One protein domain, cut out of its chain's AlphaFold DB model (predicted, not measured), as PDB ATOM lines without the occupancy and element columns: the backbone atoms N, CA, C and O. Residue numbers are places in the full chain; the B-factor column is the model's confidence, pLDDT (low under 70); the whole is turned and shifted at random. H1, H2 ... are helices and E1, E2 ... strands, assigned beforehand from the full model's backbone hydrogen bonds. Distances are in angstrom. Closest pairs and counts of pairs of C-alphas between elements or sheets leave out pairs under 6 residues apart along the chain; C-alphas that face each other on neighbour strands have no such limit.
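What this domain is: This is residues 149 to 159, 171 to 196, 215 to 268 and 275 to 309 of the 501 residues of the protein "Hypothetical protein" of Alexandrium monilatum (UniProt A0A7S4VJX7). Two sheets lie face to face as a sandwich, a strongly twisted sheet of four strands, E3, E2, E5 and E6, and a smaller one of three, E4, E1 and E7. Two helices, H1 and H2, meet at a corner away from both sheets, and residues 189 to 194 of H2 stick out free. The printed part has 126 residues, with two named helices and then seven named strands along the chain. The larger sheet, in the order E3 E2 E5 E6, is antiparallel; the smaller, in the order E4 E1 E7, is mixed; the class is mixed, helices and strands. The whole is compact, with a radius of gyration of the C-alphas of 15.0 A and spans of 43 by 34 by 27 A.

Where its parts are: In the larger sheet, E3 is residues 253 to 256, E2 is 229 to 234, E5 is 277 to 284 and 23.1 A long, and E6 is 290 to 299 and 23.4 A long, with a bend of 63 degrees at residue 296. In the smaller, E4 is residues 261 to 265, E1 is 218 to 223, and E7 is 303 to 308 and 17.1 A long, its last C-alpha at (33.787, 40.957, -21.927). H1 is residues 172 to 184, 17.9 A from C-alpha 172 at (41.262, 13.403, -11.398) to C-alpha 184; H2 is residues 187 to 196, 14.5 A long.

How they stand to each other: E2 and E5 are antiparallel inner strands, with N 230 and O 283 at 2.9 A. E3 and E2 form a hairpin, with N 231 and O 254 at 2.8 A. E5 and E6 form another, with N 280 and O 295 at 2.8 A. In the smaller sheet E1 is antiparallel to E4, with N 221 and O 262 at 2.9 A, and parallel to E7, with N 222 and O 304 at 2.8 A. The sheets make a sandwich, two sheets face to face: the facing parts are 8.6 A apart centre to centre, their strands at 22 degrees. The closest C-alphas of E3 and E4 are those of Ile 256 and Arg 262, 6.2 A apart. H1 and H2 are on neither sheet. They are close but not clearly touching, the closest C-alphas being those of Trp 182 and Trp 188 at 6.3 A, and about perpendicular, only just, at 72 degrees. Each O i to N i+4 pair is within hydrogen-bond range in H1, and 5 of 6 in H2.

The domain as a whole: The C-alphas farthest apart are those of Glu 158 and Ser 185, 45.5 A. Residues 160 to 170, 197 to 214 and 269 to 274 are not printed; the C-alpha gaps across these cuts are 28.9 A, 24.9 A and 10.8 A. The link E2 to E3 is long, its residues 235 to 252 holding no named element. Mean pLDDT of the printed part is 75.6; 48 residues are under 70, among them 171 to 196 and 237 to 251.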
ATOM      1  N   LEU A 149      41.084  31.083 -27.819       91.44
ATOM      2  CA  LEU A 149      42.326  31.113 -28.589       91.44
ATOM      3  C   LEU A 149      42.290  32.252 -29.619       91.44
ATOM      4  O   LEU A 149      41.283  32.485 -30.295       91.44
ATOM      5  N   CYS A 150      43.420  32.930 -29.780       92.69
ATOM      6  CA  CYS A 150      43.593  34.017 -30.736       92.69
ATOM      7  C   CYS A 150      44.899  33.869 -31.522       92.69
ATOM      8  O   CYS A 150      45.749  33.038 -31.206       92.69
ATOM      9  N   THR A 151      45.060  34.671 -32.568       91.38
ATOM     10  CA  THR A 151      46.337  34.825 -33.273       91.38
ATOM     11  C   THR A 151      47.357  35.567 -32.400       91.38
ATOM     12  O   THR A 151      47.008  36.109 -31.348       91.38
ATOM     13  N   ALA A 152      48.615  35.638 -32.848       88.06
ATOM     14  CA  ALA A 152      49.656  36.422 -32.176       88.06
ATOM     15  C   ALA A 152      49.306  37.919 -32.062       88.06
ATOM     16  O   ALA A 152      49.658  38.565 -31.076       88.06
ATOM     17  N   ASP A 153      48.540  38.443 -33.023       85.81
ATOM     18  CA  ASP A 153      48.030  39.820 -33.011       85.81
ATOM     19  C   ASP A 153      46.833  40.004 -32.062       85.81
ATOM     20  O   ASP A 153      46.370  41.125 -31.828       85.81
ATOM     21  N   GLY A 154      46.334  38.906 -31.485       81.62
ATOM     22  CA  GLY A 154      45.203  38.858 -30.570       81.62
ATOM     23  C   GLY A 154      43.838  38.916 -31.261       81.62
ATOM     24  O   GLY A 154      42.872  39.348 -30.621       81.62
ATOM     25  N   ASP A 155      43.755  38.563 -32.545       85.56
ATOM     26  CA  ASP A 155      42.485  38.417 -33.262       85.56
ATOM     27  C   ASP A 155      41.898  37.032 -32.979       85.56
ATOM     28  O   ASP A 155      42.583  36.013 -33.083       85.56
ATOM     29  N   VAL A 156      40.630  36.986 -32.570       81.31
ATOM     30  CA  VAL A 156      39.957  35.729 -32.209       81.31
ATOM     31  C   VAL A 156      39.762  34.883 -33.453       81.31
ATOM     32  O   VAL A 156      39.281  35.377 -34.474       81.31
ATOM     33  N   PHE A 157      40.066  33.591 -33.357       80.50
ATOM     34  CA  PHE A 157      39.700  32.656 -34.411       80.50
ATOM     35  C   PHE A 157      38.168  32.577 -34.501       80.50
ATOM     36  O   PHE A 157      37.515  32.036 -33.614       80.50
ATOM     37  N   GLU A 158      37.589  33.118 -35.580       63.53
ATOM     38  CA  GLU A 158      36.140  33.367 -35.738       63.53
ATOM     39  C   GLU A 158      35.234  32.123 -35.640       63.53
ATOM     40  O   GLU A 158      34.012  32.245 -35.590       63.53
ATOM     41  N   ARG A 159      35.813  30.925 -35.607       58.25
ATOM     42  CA  ARG A 159      35.177  29.642 -35.294       58.25
ATOM     43  C   ARG A 159      36.283  28.599 -35.346       58.25
ATOM     44  O   ARG A 159      36.433  27.891 -36.338       58.25
ATOM     45  N   ASP A 171      41.643  11.219 -15.136       55.19
ATOM     46  CA  ASP A 171      42.842  11.332 -14.268       55.19
ATOM     47  C   ASP A 171      42.692  12.207 -13.006       55.19
ATOM     48  O   ASP A 171      43.673  12.466 -12.304       55.19
ATOM     49  N   ASN A 172      41.475  12.611 -12.625       55.84
ATOM     50  CA  ASN A 172      41.262  13.403 -11.398       55.84
ATOM     51  C   ASN A 172      41.733  12.670 -10.129       55.84
ATOM     52  O   ASN A 172      42.216  13.295  -9.184       55.84
ATOM     53  N   TRP A 173      41.646  11.336 -10.109       56.59
ATOM     54  CA  TRP A 173      42.132  10.534  -8.983       56.59
ATOM     55  C   TRP A 173      43.661  10.459  -8.937       56.59
ATOM     56  O   TRP A 173      44.250  10.574  -7.863       56.59
ATOM     57  N   ALA A 174      44.315  10.323 -10.093       58.78
ATOM     58  CA  ALA A 174      45.770  10.371 -10.187       58.78
ATOM     59  C   ALA A 174      46.297  11.756  -9.776       58.78
ATOM     60  O   ALA A 174      47.233  11.836  -8.982       58.78
ATOM     61  N   ALA A 175      45.639  12.833 -10.218       54.34
ATOM     62  CA  ALA A 175      45.945  14.203  -9.811       54.34
ATOM     63  C   ALA A 175      45.741  14.425  -8.301       54.34
ATOM     64  O   ALA A 175      46.621  14.980  -7.650       54.34
ATOM     65  N   LEU A 176      44.648  13.923  -7.709       56.31
ATOM     66  CA  LEU A 176      44.424  13.982  -6.259       56.31
ATOM     67  C   LEU A 176      45.509  13.223  -5.483       56.31
ATOM     68  O   LEU A 176      46.015  13.729  -4.482       56.31
ATOM     69  N   VAL A 177      45.888  12.022  -5.928       63.38
ATOM     70  CA  VAL A 177      46.959  11.234  -5.297       63.38
ATOM     71  C   VAL A 177      48.301  11.957  -5.411       63.38
ATOM     72  O   VAL A 177      49.029  12.033  -4.422       63.38
ATOM     73  N   LEU A 178      48.620  12.526  -6.576       61.88
ATOM     74  CA  LEU A 178      49.822  13.337  -6.781       61.88
ATOM     75  C   LEU A 178      49.815  14.582  -5.891       61.88
ATOM     76  O   LEU A 178      50.833  14.875  -5.269       61.88
ATOM     77  N   PHE A 179      48.673  15.254  -5.754       55.69
ATOM     78  CA  PHE A 179      48.507  16.415  -4.887       55.69
ATOM     79  C   PHE A 179      48.670  16.069  -3.402       55.69
ATOM     80  O   PHE A 179      49.425  16.725  -2.684       55.69
ATOM     81  N   LEU A 180      48.000  15.017  -2.924       60.34
ATOM     82  CA  LEU A 180      48.140  14.555  -1.542       60.34
ATOM     83  C   LEU A 180      49.579  14.124  -1.260       60.34
ATOM     84  O   LEU A 180      50.111  14.428  -0.194       60.34
ATOM     85  N   ASN A 181      50.230  13.476  -2.227       66.50
ATOM     86  CA  ASN A 181      51.644  13.134  -2.138       66.50
ATOM     87  C   ASN A 181      52.528  14.391  -2.146       66.50
ATOM     88  O   ASN A 181      53.490  14.461  -1.392       66.50
ATOM     89  N   TRP A 182      52.200  15.423  -2.922       62.78
ATOM     90  CA  TRP A 182      52.915  16.705  -2.940       62.78
ATOM     91  C   TRP A 182      52.812  17.451  -1.600       62.78
ATOM     92  O   TRP A 182      53.839  17.884  -1.073       62.78
ATOM     93  N   ILE A 183      51.622  17.500  -0.983       58.19
ATOM     94  CA  ILE A 183      51.442  18.015   0.387       58.19
ATOM     95  C   ILE A 183      52.242  17.174   1.385       58.19
ATOM     96  O   ILE A 183      53.036  17.715   2.159       58.19
ATOM     97  N   ALA A 184      52.036  15.855   1.376       58.50
ATOM     98  CA  ALA A 184      52.631  14.948   2.352       58.50
ATOM     99  C   ALA A 184      54.163  14.906   2.252       58.50
ATOM    100  O   ALA A 184      54.843  14.799   3.269       58.50
ATOM    101  N   SER A 185      54.707  15.034   1.041       65.25
ATOM    102  CA  SER A 185      56.150  15.048   0.778       65.25
ATOM    103  C   SER A 185      56.816  16.396   1.043       65.25
ATOM    104  O   SER A 185      58.027  16.499   0.855       65.25
ATOM    105  N   TRP A 186      56.060  17.428   1.446       61.19
ATOM    106  CA  TRP A 186      56.566  18.794   1.647       61.19
ATOM    107  C   TRP A 186      57.240  19.407   0.407       61.19
ATOM    108  O   TRP A 186      57.890  20.449   0.499       61.19
ATOM    109  N   ARG A 187      57.064  18.805  -0.777       56.69
ATOM    110  CA  ARG A 187      57.661  19.295  -2.027       56.69
ATOM    111  C   ARG A 187      57.199  20.705  -2.370       56.69
ATOM    112  O   ARG A 187      58.005  21.488  -2.849       56.69
ATOM    113  N   TRP A 188      55.967  21.053  -2.005       55.91
ATOM    114  CA  TRP A 188      55.419  22.402  -2.150       55.91
ATOM    115  C   TRP A 188      56.311  23.490  -1.547       55.91
ATOM    116  O   TRP A 188      56.493  24.545  -2.143       55.91
ATOM    117  N   TRP A 189      56.919  23.219  -0.390       50.03
ATOM    118  CA  TRP A 189      57.821  24.156   0.269       50.03
ATOM    119  C   TRP A 189      59.135  24.314  -0.505       50.03
ATOM    120  O   TRP A 189      59.630  25.428  -0.663       50.03
ATOM    121  N   SER A 190      59.669  23.211  -1.039       56.75
ATOM    122  CA  SER A 190      60.860  23.220  -1.897       56.75
ATOM    123  C   SER A 190      60.612  23.941  -3.220       56.75
ATOM    124  O   SER A 190      61.501  24.644  -3.685       56.75
ATOM    125  N   ASP A 191      59.427  23.791  -3.815       52.72
ATOM    126  CA  ASP A 191      59.050  24.478  -5.056       52.72
ATOM    127  C   ASP A 191      58.935  25.997  -4.822       52.72
ATOM    128  O   ASP A 191      59.408  26.793  -5.634       52.72
ATOM    129  N   CYS A 192      58.389  26.413  -3.671       49.09
ATOM    130  CA  CYS A 192      58.384  27.818  -3.262       49.09
ATOM    131  C   CYS A 192      59.804  28.365  -3.037       49.09
ATOM    132  O   CYS A 192      60.100  29.476  -3.475       49.09
ATOM    133  N   GLN A 193      60.693  27.601  -2.391       49.41
ATOM    134  CA  GLN A 193      62.087  28.011  -2.166       49.41
ATOM    135  C   GLN A 193      62.902  28.074  -3.461       49.41
ATOM    136  O   GLN A 193      63.628  29.038  -3.671       49.41
ATOM    137  N   ALA A 194      62.725  27.116  -4.372       53.00
ATOM    138  CA  ALA A 194      63.424  27.101  -5.656       53.00
ATOM    139  C   ALA A 194      63.101  28.331  -6.524       53.00
ATOM    140  O   ALA A 194      63.949  28.756  -7.301       53.00
ATOM    141  N   SER A 195      61.911  28.928  -6.370       50.41
ATOM    142  CA  SER A 195      61.571  30.197  -7.032       50.41
ATOM    143  C   SER A 195      62.282  31.417  -6.433       50.41
ATOM    144  O   SER A 195      62.521  32.386  -7.140       50.41
ATOM    145  N   LEU A 196      62.632  31.368  -5.143       52.47
ATOM    146  CA  LEU A 196      63.355  32.437  -4.442       52.47
ATOM    147  C   LEU A 196      64.866  32.364  -4.686       52.47
ATOM    148  O   LEU A 196      65.532  33.394  -4.680       52.47
ATOM    149  N   LEU A 215      60.067  31.326 -28.764       64.81
ATOM    150  CA  LEU A 215      58.641  31.655 -28.887       64.81
ATOM    151  C   LEU A 215      57.731  30.472 -28.539       64.81
ATOM    152  O   LEU A 215      56.618  30.663 -28.048       64.81
ATOM    153  N   ARG A 216      58.209  29.238 -28.740       70.19
ATOM    154  CA  ARG A 216      57.424  28.036 -28.455       70.19
ATOM    155  C   ARG A 216      57.208  27.797 -26.972       70.19
ATOM    156  O   ARG A 216      56.250  27.117 -26.658       70.19
ATOM    157  N   ASP A 217      58.012  28.362 -26.074       80.31
ATOM    158  CA  ASP A 217      57.916  28.106 -24.628       80.31
ATOM    159  C   ASP A 217      57.015  29.079 -23.869       80.31
ATOM    160  O   ASP A 217      56.907  29.014 -22.642       80.31
ATOM    161  N   ILE A 218      56.348  29.979 -24.574       89.44
ATOM    162  CA  ILE A 218      55.618  31.079 -23.959       89.44
ATOM    163  C   ILE A 218      54.121  30.871 -24.169       89.44
ATOM    164  O   ILE A 218      53.690  30.423 -25.229       89.44
ATOM    165  N   ILE A 219      53.322  31.195 -23.156       92.31
ATOM    166  CA  ILE A 219      51.873  31.346 -23.303       92.31
ATOM    167  C   ILE A 219      51.565  32.833 -23.220       92.31
ATOM    168  O   ILE A 219      51.950  33.483 -22.250       92.31
ATOM    169  N   THR A 220      50.892  33.384 -24.225       94.56
ATOM    170  CA  THR A 220      50.566  34.815 -24.252       94.56
ATOM    171  C   THR A 220      49.082  35.015 -24.027       94.56
ATOM    172  O   THR A 220      48.252  34.346 -24.638       94.56
ATOM    173  N   VAL A 221      48.744  35.943 -23.138       95.69
ATOM    174  CA  VAL A 221      47.360  36.255 -22.794       95.69
ATOM    175  C   VAL A 221      47.097  37.721 -23.093       95.69
ATOM    176  O   VAL A 221      47.762  38.604 -22.554       95.69
ATOM    177  N   HIS A 222      46.138  37.978 -23.973       95.69
ATOM    178  CA  HIS A 222      45.698  39.303 -24.385       95.69
ATOM    179  C   HIS A 222      44.463  39.689 -23.574       95.69
ATOM    180  O   HIS A 222      43.432  39.016 -23.621       95.69
ATOM    181  N   ASN A 223      44.531  40.796 -22.849       94.19
ATOM    182  CA  ASN A 223      43.372  41.368 -22.192       94.19
ATOM    183  C   ASN A 223      42.687  42.348 -23.144       94.19
ATOM    184  O   ASN A 223      43.118  43.484 -23.300       94.19
ATOM    185  N   ARG A 224      41.592  41.934 -23.779       91.75
ATOM    186  CA  ARG A 224      40.822  42.799 -24.690       91.75
ATOM    187  C   ARG A 224      39.698  43.550 -23.976       91.75
ATOM    188  O   ARG A 224      38.808  44.102 -24.621       91.75
ATOM    189  N   THR A 225      39.717  43.558 -22.645       88.31
ATOM    190  CA  THR A 225      38.755  44.288 -21.820       88.31
ATOM    191  C   THR A 225      39.327  45.619 -21.348       88.31
ATOM    192  O   THR A 225      40.518  45.888 -21.466       88.31
ATOM    193  N   LEU A 226      38.459  46.451 -20.771       82.81
ATOM    194  CA  LEU A 226      38.834  47.721 -20.141       82.81
ATOM    195  C   LEU A 226      39.172  47.575 -18.647       82.81
ATOM    196  O   LEU A 226      39.245  48.572 -17.929       82.81
ATOM    197  N   LYS A 227      39.286  46.344 -18.143       86.31
ATOM    198  CA  LYS A 227      39.493  46.047 -16.722       86.31
ATOM    199  C   LYS A 227      40.898  45.498 -16.528       86.31
ATOM    200  O   LYS A 227      41.379  44.758 -17.375       86.31
ATOM    201  N   LEU A 228      41.520  45.799 -15.394       86.75
ATOM    202  CA  LEU A 228      42.689  45.052 -14.937       86.75
ATOM    203  C   LEU A 228      42.269  43.609 -14.643       86.75
ATOM    204  O   LEU A 228      41.285  43.393 -13.928       86.75
ATOM    205  N   ILE A 229      43.023  42.643 -15.159       91.25
ATOM    206  CA  ILE A 229      42.816  41.222 -14.869       91.25
ATOM    207  C   ILE A 229      44.059  40.615 -14.224       91.25
ATOM    208  O   ILE A 229      45.181  41.064 -14.464       91.25
ATOM    209  N   LYS A 230      43.852  39.573 -13.424       90.19
ATOM    210  CA  LYS A 230      44.907  38.692 -12.925       90.19
ATOM    211  C   LYS A 230      44.778  37.347 -13.615       90.19
ATOM    212  O   LYS A 230      43.714  36.746 -13.593       90.19
ATOM    213  N   VAL A 231      45.853  36.868 -14.210       91.19
ATOM    214  CA  VAL A 231      45.903  35.568 -14.874       91.19
ATOM    215  C   VAL A 231      46.772  34.643 -14.047       91.19
ATOM    216  O   VAL A 231      47.863  35.042 -13.645       91.19
ATOM    217  N   CYS A 232      46.289  33.430 -13.794       89.69
ATOM    218  CA  CYS A 232      47.023  32.397 -13.070       89.69
ATOM    219  C   CYS A 232      47.045  31.105 -13.885       89.69
ATOM    220  O   CYS A 232      46.007  30.665 -14.386       89.69
ATOM    221  N   PHE A 233      48.220  30.497 -13.984       87.31
ATOM    222  CA  PHE A 233      48.433  29.187 -14.577       87.31
ATOM    223  C   PHE A 233      48.664  28.156 -13.485       87.31
ATOM    224  O   PHE A 233      49.533  28.313 -12.628       87.31
ATOM    225  N   TYR A 234      47.903  27.077 -13.566       82.62
ATOM    226  CA  TYR A 234      47.956  25.958 -12.650       82.62
ATOM    227  C   TYR A 234      48.479  24.731 -13.380       82.62
ATOM    228  O   TYR A 234      48.125  24.459 -14.535       82.62
ATOM    229  N   SER A 235      49.336  23.988 -12.687       79.31
ATOM    230  CA  SER A 235      49.741  22.657 -13.122       79.31
ATOM    231  C   SER A 235      48.499  21.766 -13.245       79.31
ATOM    232  O   SER A 235      47.572  21.925 -12.453       79.31
ATOM    233  N   PRO A 236      48.468  20.795 -14.172       70.50
ATOM    234  CA  PRO A 236      47.363  19.839 -14.252       70.50
ATOM    235  C   PRO A 236      47.239  18.979 -12.982       70.50
ATOM    236  O   PRO A 236      46.195  18.387 -12.737       70.50
ATOM    237  N   GLU A 237      48.286  18.929 -12.155       66.75
ATOM    238  CA  GLU A 237      48.280  18.270 -10.845       66.75
ATOM    239  C   GLU A 237      47.705  19.150  -9.723       66.75
ATOM    240  O   GLU A 237      47.390  18.646  -8.645       66.75
ATOM    241  N   ASP A 238      47.566  20.460  -9.949       61.91
ATOM    242  CA  ASP A 238      46.956  21.371  -8.983       61.91
ATOM    243  C   ASP A 238      45.432  21.305  -9.107       61.91
ATOM    244  O   ASP A 238      44.781  22.100  -9.787       61.91
ATOM    245  N   MET A 239      44.864  20.307  -8.435       56.75
ATOM    246  CA  MET A 239      43.430  20.026  -8.462       56.75
ATOM    247  C   MET A 239      42.587  21.174  -7.886       56.75
ATOM    248  O   MET A 239      41.434  21.346  -8.280       56.75
ATOM    249  N   PHE A 240      43.127  21.949  -6.943       58.00
ATOM    250  CA  PHE A 240      42.351  22.990  -6.268       58.00
ATOM    251  C   PHE A 240      42.361  24.303  -7.032       58.00
ATOM    252  O   PHE A 240      41.412  25.076  -6.889       58.00
ATOM    253  N   CYS A 241      43.403  24.550  -7.838       65.56
ATOM    254  CA  CYS A 241      43.571  25.791  -8.587       65.56
ATOM    255  C   CYS A 241      43.233  27.009  -7.711       65.56
ATOM    256  O   CYS A 241      42.426  27.858  -8.109       65.56
ATOM    257  N   PHE A 242      43.738  27.020  -6.467       63.81
ATOM    258  CA  PHE A 242      43.275  27.970  -5.460       63.81
ATOM    259  C   PHE A 242      43.433  29.394  -5.972       63.81
ATOM    260  O   PHE A 242      44.455  29.752  -6.566       63.81
ATOM    261  N   VAL A 243      42.418  30.212  -5.699       57.56
ATOM    262  CA  VAL A 243      42.489  31.654  -5.894       57.56
ATOM    263  C   VAL A 243      43.695  32.147  -5.102       57.56
ATOM    264  O   VAL A 243      43.685  32.048  -3.870       57.56
ATOM    265  N   PRO A 244      44.754  32.647  -5.753       55.44
ATOM    266  CA  PRO A 244      45.866  33.168  -4.997       55.44
ATOM    267  C   PRO A 244      45.330  34.402  -4.277       55.44
ATOM    268  O   PRO A 244      44.735  35.262  -4.929       55.44
ATOM    269  N   PHE A 245      45.519  34.488  -2.957       49.38
ATOM    270  CA  PHE A 245      45.136  35.676  -2.193       49.38
ATOM    271  C   PHE A 245      45.603  36.945  -2.926       49.38
ATOM    272  O   PHE A 245      46.677  36.956  -3.546       49.38
ATOM    273  N   GLY A 246      44.762  37.983  -2.922       41.47
ATOM    274  CA  GLY A 246      45.009  39.208  -3.678       41.47
ATOM    275  C   GLY A 246      46.431  39.720  -3.446       41.47
ATOM    276  O   GLY A 246      46.851  39.899  -2.304       41.47
ATOM    277  N   GLY A 247      47.182  39.909  -4.535       42.34
ATOM    278  CA  GLY A 247      48.572  40.365  -4.497       42.34
ATOM    279  C   GLY A 247      49.617  39.383  -5.033       42.34
ATOM    280  O   GLY A 247      50.586  39.871  -5.598       42.34
ATOM    281  N   VAL A 248      49.404  38.059  -4.950       48.38
ATOM    282  CA  VAL A 248      50.377  37.036  -5.414       48.38
ATOM    283  C   VAL A 248      50.729  37.228  -6.893       48.38
ATOM    284  O   VAL A 248      49.832  37.194  -7.736       48.38
ATOM    285  N   SER A 249      52.019  37.400  -7.198       50.84
ATOM    286  CA  SER A 249      52.589  37.520  -8.550       50.84
ATOM    287  C   SER A 249      53.800  36.605  -8.691       50.84
ATOM    288  O   SER A 249      54.666  36.650  -7.834       50.84
ATOM    289  N   GLY A 250      53.902  35.829  -9.765       63.53
ATOM    290  CA  GLY A 250      55.050  34.957 -10.038       63.53
ATOM    291  C   GLY A 250      55.095  34.577 -11.515       63.53
ATOM    292  O   GLY A 250      54.281  35.063 -12.297       63.53
ATOM    293  N   ASP A 251      55.982  33.674 -11.920       69.38
ATOM    294  CA  ASP A 251      56.131  33.321 -13.345       69.38
ATOM    295  C   ASP A 251      54.844  32.766 -13.976       69.38
ATOM    296  O   ASP A 251      54.556  32.987 -15.153       69.38
ATOM    297  N   CYS A 252      54.020  32.106 -13.160       81.69
ATOM    298  CA  CYS A 252      52.712  31.575 -13.538       81.69
ATOM    299  C   CYS A 252      51.544  32.514 -13.190       81.69
ATOM    300  O   CYS A 252      50.395  32.156 -13.441       81.69
ATOM    301  N   VAL A 253      51.791  33.681 -12.581       83.94
ATOM    302  CA  VAL A 253      50.741  34.601 -12.112       83.94
ATOM    303  C   VAL A 253      51.071  36.046 -12.459       83.94
ATOM    304  O   VAL A 253      52.045  36.613 -11.973       83.94
ATOM    305  N   GLY A 254      50.210  36.699 -13.232       84.00
ATOM    306  CA  GLY A 254      50.487  38.043 -13.727       84.00
ATOM    307  C   GLY A 254      49.250  38.906 -13.842       84.00
ATOM    308  O   GLY A 254      48.178  38.455 -14.237       84.00
ATOM    309  N   LEU A 255      49.429  40.180 -13.519       86.75
ATOM    310  CA  LEU A 255      48.460  41.225 -13.810       86.75
ATOM    311  C   LEU A 255      48.628  41.688 -15.260       86.75
ATOM    312  O   LEU A 255      49.765  41.842 -15.722       86.75
ATOM    313  N   ILE A 256      47.509  41.897 -15.951       90.31
ATOM    314  CA  ILE A 256      47.449  42.390 -17.333       90.31
ATOM    315  C   ILE A 256      46.476  43.566 -17.370       90.31
ATOM    316  O   ILE A 256      45.289  43.405 -17.062       90.31
ATOM    317  N   GLN A 257      46.973  44.752 -17.719       89.06
ATOM    318  CA  GLN A 257      46.142  45.952 -17.821       89.06
ATOM    319  C   GLN A 257      45.135  45.843 -18.962       89.06
ATOM    320  O   GLN A 257      45.199  44.944 -19.801       89.06
ATOM    321  N   ALA A 258      44.195  46.782 -18.974       87.81
ATOM    322  CA  ALA A 258      43.261  46.960 -20.072       87.81
ATOM    323  C   ALA A 258      43.993  47.092 -21.419       87.81
ATOM    324  O   ALA A 258      44.928  47.879 -21.532       87.81
ATOM    325  N   GLU A 259      43.532  46.352 -22.427       88.19
ATOM    326  CA  GLU A 259      44.061  46.360 -23.803       88.19
ATOM    327  C   GLU A 259      45.536  45.934 -23.961       88.19
ATOM    328  O   GLU A 259      46.076  45.988 -25.067       88.19
ATOM    329  N   GLU A 260      46.177  45.449 -22.896       91.62
ATOM    330  CA  GLU A 260      47.547  44.935 -22.926       91.62
ATOM    331  C   GLU A 260      47.590  43.412 -23.110       91.62
ATOM    332  O   GLU A 260      46.589  42.698 -23.000       91.62
ATOM    333  N   CYS A 261      48.782  42.887 -23.375       94.12
ATOM    334  CA  CYS A 261      49.051  41.458 -23.346       94.12
ATOM    335  C   CYS A 261      50.255  41.162 -22.465       94.12
ATOM    336  O   CYS A 261      51.174  41.974 -22.350       94.12
ATOM    337  N   ARG A 262      50.266  39.969 -21.876       93.25
ATOM    338  CA  ARG A 262      51.408  39.477 -21.115       93.25
ATOM    339  C   ARG A 262      51.763  38.071 -21.552       93.25
ATOM    340  O   ARG A 262      50.895  37.214 -21.718       93.25
ATOM    341  N   SER A 263      53.056  37.864 -21.717       92.81
ATOM    342  CA  SER A 263      53.664  36.583 -22.030       92.81
ATOM    343  C   SER A 263      54.166  35.936 -20.747       92.81
ATOM    344  O   SER A 263      54.781  36.596 -19.909       92.81
ATOM    345  N   PHE A 264      53.889  34.649 -20.593       88.81
ATOM    346  CA  PHE A 264      54.246  33.871 -19.420       88.81
ATOM    347  C   PHE A 264      55.153  32.719 -19.823       88.81
ATOM    348  O   PHE A 264      54.816  31.930 -20.713       88.81
ATOM    349  N   ARG A 265      56.301  32.615 -19.155       85.12
ATOM    350  CA  ARG A 265      57.237  31.507 -19.332       85.12
ATOM    351  C   ARG A 265      56.926  30.463 -18.269       85.12
ATOM    352  O   ARG A 265      57.223  30.667 -17.099       85.12
ATOM    353  N   MET A 266      56.286  29.366 -18.667       82.56
ATOM    354  CA  MET A 266      55.963  28.313 -17.704       82.56
ATOM    355  C   MET A 266      57.230  27.527 -17.336       82.56
ATOM    356  O   MET A 266      58.036  27.233 -18.228       82.56
ATOM    357  N   PRO A 267      57.401  27.126 -16.065       70.69
ATOM    358  CA  PRO A 267      58.497  26.261 -15.661       70.69
ATOM    359  C   PRO A 267      58.457  24.951 -16.455       70.69
ATOM    360  O   PRO A 267      57.482  24.192 -16.389       70.69
ATOM    361  N   ARG A 268      59.531  24.664 -17.196       67.12
ATOM    362  CA  ARG A 268      59.718  23.356 -17.827       67.12
ATOM    363  C   ARG A 268      60.013  22.347 -16.728       67.12
ATOM    364  O   ARG A 268      61.090  22.354 -16.137       67.12
ATOM    365  N   ALA A 275      54.065  17.639 -23.855       54.72
ATOM    366  CA  ALA A 275      52.639  17.944 -23.931       54.72
ATOM    367  C   ALA A 275      52.049  18.375 -22.572       54.72
ATOM    368  O   ALA A 275      50.877  18.110 -22.300       54.72
ATOM    369  N   ALA A 276      52.845  19.016 -21.709       72.25
ATOM    370  CA  ALA A 276      52.334  19.619 -20.483       72.25
ATOM    371  C   ALA A 276      51.341  20.738 -20.844       72.25
ATOM    372  O   ALA A 276      51.691  21.741 -21.467       72.25
ATOM    373  N   TRP A 277      50.076  20.519 -20.510       86.00
ATOM    374  CA  TRP A 277      49.024  21.521 -20.575       86.00
ATOM    375  C   TRP A 277      48.822  22.110 -19.181       86.00
ATOM    376  O   TRP A 277      49.104  21.452 -18.187       86.00
ATOM    377  N   TYR A 278      48.335  23.341 -19.120       86.81
ATOM    378  CA  TYR A 278      48.105  24.108 -17.904       86.81
ATOM    379  C   TYR A 278      46.642  24.533 -17.847       86.81
ATOM    380  O   TYR A 278      46.042  24.854 -18.876       86.81
ATOM    381  N   THR A 279      46.084  24.595 -16.641       86.19
ATOM    382  CA  THR A 279      44.794  25.257 -16.433       86.19
ATOM    383  C   THR A 279      45.049  26.746 -16.246       86.19
ATOM    384  O   THR A 279      45.731  27.143 -15.308       86.19
ATOM    385  N   LEU A 280      44.512  27.582 -17.127       91.38
ATOM    386  CA  LEU A 280      44.539  29.034 -16.994       91.38
ATOM    387  C   LEU A 280      43.230  29.490 -16.345       91.38
ATOM    388  O   LEU A 280      42.153  29.122 -16.814       91.38
ATOM    389  N   LYS A 281      43.311  30.324 -15.308       90.19
ATOM    390  CA  LYS A 281      42.159  31.063 -14.772       90.19
ATOM    391  C   LYS A 281      42.418  32.563 -14.789       90.19
ATOM    392  O   LYS A 281      43.519  33.022 -14.475       90.19
ATOM    393  N   VAL A 282      41.400  33.320 -15.174       91.19
ATOM    394  CA  VAL A 282      41.395  34.782 -15.184       91.19
ATOM    395  C   VAL A 282      40.535  35.251 -14.030       91.19
ATOM    396  O   VAL A 282      39.395  34.820 -13.893       91.19
ATOM    397  N   PHE A 283      41.061  36.172 -13.238       88.75
ATOM    398  CA  PHE A 283      40.395  36.742 -12.086       88.75
ATOM    399  C   PHE A 283      40.286  38.260 -12.191       88.75
ATOM    400  O   PHE A 283      41.142  38.934 -12.770       88.75
ATOM    401  N   GLN A 284      39.256  38.809 -11.555       86.75
ATOM    402  CA  GLN A 284      39.175  40.218 -11.212       86.75
ATOM    403  C   GLN A 284      39.959  40.446  -9.915       86.75
ATOM    404  O   GLN A 284      39.558  39.894  -8.886       86.75
ATOM    405  N   PRO A 285      41.024  41.267  -9.934       81.12
ATOM    406  CA  PRO A 285      41.801  41.555  -8.738       81.12
ATOM    407  C   PRO A 285      40.946  42.215  -7.648       81.12
ATOM    408  O   PRO A 285      40.273  43.220  -7.904       81.12
ATOM    409  N   ALA A 286      40.980  41.670  -6.435       72.62
ATOM    410  CA  ALA A 286      40.314  42.190  -5.245       72.62
ATOM    411  C   ALA A 286      40.992  41.647  -3.967       72.62
ATOM    412  O   ALA A 286      42.047  41.029  -4.017       72.62
ATOM    413  N   VAL A 287      40.405  41.886  -2.785       61.12
ATOM    414  CA  VAL A 287      40.868  41.228  -1.541       61.12
ATOM    415  C   VAL A 287      40.703  39.707  -1.651       61.12
ATOM    416  O   VAL A 287      41.569  38.946  -1.229       61.12
ATOM    417  N   PHE A 288      39.601  39.289  -2.273       60.88
ATOM    418  CA  PHE A 288      39.355  37.928  -2.724       60.88
ATOM    419  C   PHE A 288      39.148  37.996  -4.227       60.88
ATOM    420  O   PHE A 288      38.115  38.497  -4.677       60.88
ATOM    421  N   ASP A 289      40.161  37.584  -4.984       74.88
ATOM    422  CA  ASP A 289      40.108  37.634  -6.439       74.88
ATOM    423  C   ASP A 289      38.917  36.802  -6.937       74.88
ATOM    424  O   ASP A 289      38.694  35.673  -6.497       74.88
ATOM    425  N   ARG A 290      38.106  37.379  -7.824       79.12
ATOM    426  CA  ARG A 290      36.898  36.718  -8.333       79.12
ATOM    427  C   ARG A 290      37.200  36.060  -9.666       79.12
ATOM    428  O   ARG A 290      37.627  36.763 -10.577       79.12
ATOM    429  N   GLU A 291      36.955  34.761  -9.800       83.81
ATOM    430  CA  GLU A 291      37.129  34.058 -11.076       83.81
ATOM    431  C   GLU A 291      36.164  34.628 -12.127       83.81
ATOM    432  O   GLU A 291      34.978  34.842 -11.861       83.81
ATOM    433  N   LEU A 292      36.708  34.958 -13.298       86.31
ATOM    434  CA  LEU A 292      35.989  35.530 -14.434       86.31
ATOM    435  C   LEU A 292      35.863  34.527 -15.576       86.31
ATOM    436  O   LEU A 292      34.807  34.446 -16.190       86.31
ATOM    437  N   ALA A 293      36.944  33.810 -15.886       88.69
ATOM    438  CA  ALA A 293      36.970  32.805 -16.942       88.69
ATOM    439  C   ALA A 293      38.057  31.762 -16.680       88.69
ATOM    440  O   ALA A 293      39.052  32.038 -16.005       88.69
ATOM    441  N   ARG A 294      37.899  30.594 -17.300       88.19
ATOM    442  CA  ARG A 294      38.824  29.468 -17.209       88.19
ATOM    443  C   ARG A 294      39.093  28.892 -18.593       88.19
ATOM    444  O   ARG A 294      38.194  28.819 -19.420       88.19
ATOM    445  N   TYR A 295      40.328  28.454 -18.820       88.94
ATOM    446  CA  TYR A 295      40.734  27.690 -19.995       88.94
ATOM    447  C   TYR A 295      41.586  26.501 -19.551       88.94
ATOM    448  O   TYR A 295      42.724  26.658 -19.110       88.94
ATOM    449  N   ALA A 296      41.025  25.295 -19.627       85.06
ATOM    450  CA  ALA A 296      41.595  24.121 -18.966       85.06
ATOM    451  C   ALA A 296      42.880  23.586 -19.617       85.06
ATOM    452  O   ALA A 296      43.638  22.894 -18.953       85.06
ATOM    453  N   ARG A 297      43.126  23.867 -20.904       87.75
ATOM    454  CA  ARG A 297      44.183  23.207 -21.699       87.75
ATOM    455  C   ARG A 297      45.135  24.198 -22.369       87.75
ATOM    456  O   ARG A 297      45.436  24.075 -23.559       87.75
ATOM    457  N   ALA A 298      45.596  25.207 -21.635       90.31
ATOM    458  CA  ALA A 298      46.601  26.135 -22.142       90.31
ATOM    459  C   ALA A 298      47.916  25.383 -22.399       90.31
ATOM    460  O   ALA A 298      48.338  24.570 -21.584       90.31
ATOM    461  N   ARG A 299      48.563  25.617 -23.540       91.25
ATOM    462  CA  ARG A 299      49.842  24.990 -23.886       91.25
ATOM    463  C   ARG A 299      50.824  26.057 -24.323       91.25
ATOM    464  O   ARG A 299      50.436  27.120 -24.792       91.25
ATOM    465  N   HIS A 300      52.094  25.725 -24.187       89.25
ATOM    466  CA  HIS A 300      53.207  26.436 -24.793       89.25
ATOM    467  C   HIS A 300      52.931  26.778 -26.272       89.25
ATOM    468  O   HIS A 300      52.462  25.932 -27.036       89.25
ATOM    469  N   GLY A 301      53.148  28.042 -26.646       89.69
ATOM    470  CA  GLY A 301      52.834  28.604 -27.961       89.69
ATOM    471  C   GLY A 301      51.379  29.058 -28.145       89.69
ATOM    472  O   GLY A 301      51.053  29.620 -29.189       89.69
ATOM    473  N   HIS A 302      50.484  28.835 -27.175       92.81
ATOM    474  CA  HIS A 302      49.120  29.357 -27.269       92.81
ATOM    475  C   HIS A 302      49.083  30.870 -27.035       92.81
ATOM    476  O   HIS A 302      49.704  31.402 -26.110       92.81
ATOM    477  N   HIS A 303      48.252  31.528 -27.838       94.38
ATOM    478  CA  HIS A 303      47.793  32.889 -27.615       94.38
ATOM    479  C   HIS A 303      46.315  32.825 -27.234       94.38
ATOM    480  O   HIS A 303      45.508  32.211 -27.934       94.38
ATOM    481  N   LEU A 304      45.977  33.401 -26.088       95.19
ATOM    482  CA  LEU A 304      44.633  33.397 -25.517       95.19
ATOM    483  C   LEU A 304      44.180  34.842 -25.362       95.19
ATOM    484  O   LEU A 304      44.968  35.686 -24.944       95.19
ATOM    485  N   ALA A 305      42.928  35.147 -25.666       94.75
ATOM    486  CA  ALA A 305      42.379  36.481 -25.505       94.75
ATOM    487  C   ALA A 305      41.135  36.455 -24.616       94.75
ATOM    488  O   ALA A 305      40.223  35.653 -24.803       94.75
ATOM    489  N   PHE A 306      41.134  37.343 -23.626       94.00
ATOM    490  CA  PHE A 306      40.057  37.522 -22.665       94.00
ATOM    491  C   PHE A 306      39.150  38.683 -23.089       94.00
ATOM    492  O   PHE A 306      39.632  39.797 -23.320       94.00
ATOM    493  N   PHE A 307      37.842  38.433 -23.155       89.44
ATOM    494  CA  PHE A 307      36.817  39.370 -23.619       89.44
ATOM    495  C   PHE A 307      35.677  39.522 -22.612       89.44
ATOM    496  O   PHE A 307      35.327  38.595 -21.884       89.44
ATOM    497  N   ASP A 308      35.044  40.695 -22.630       85.94
ATOM    498  CA  ASP A 308      33.787  40.957 -21.927       85.94
ATOM    499  C   ASP A 308      32.617  40.699 -22.899       85.94
ATOM    500  O   ASP A 308      32.579  41.256 -24.000       85.94
ATOM    501  N   VAL A 309      31.691  39.820 -22.514       70.12
ATOM    502  CA  VAL A 309      30.525  39.373 -23.305       70.12
ATOM    503  C   VAL A 309      29.453  40.450 -23.364       70.12
ATOM    504  O   VAL A 309      28.690  40.525 -24.330       70.12
TER     505      VAL A 309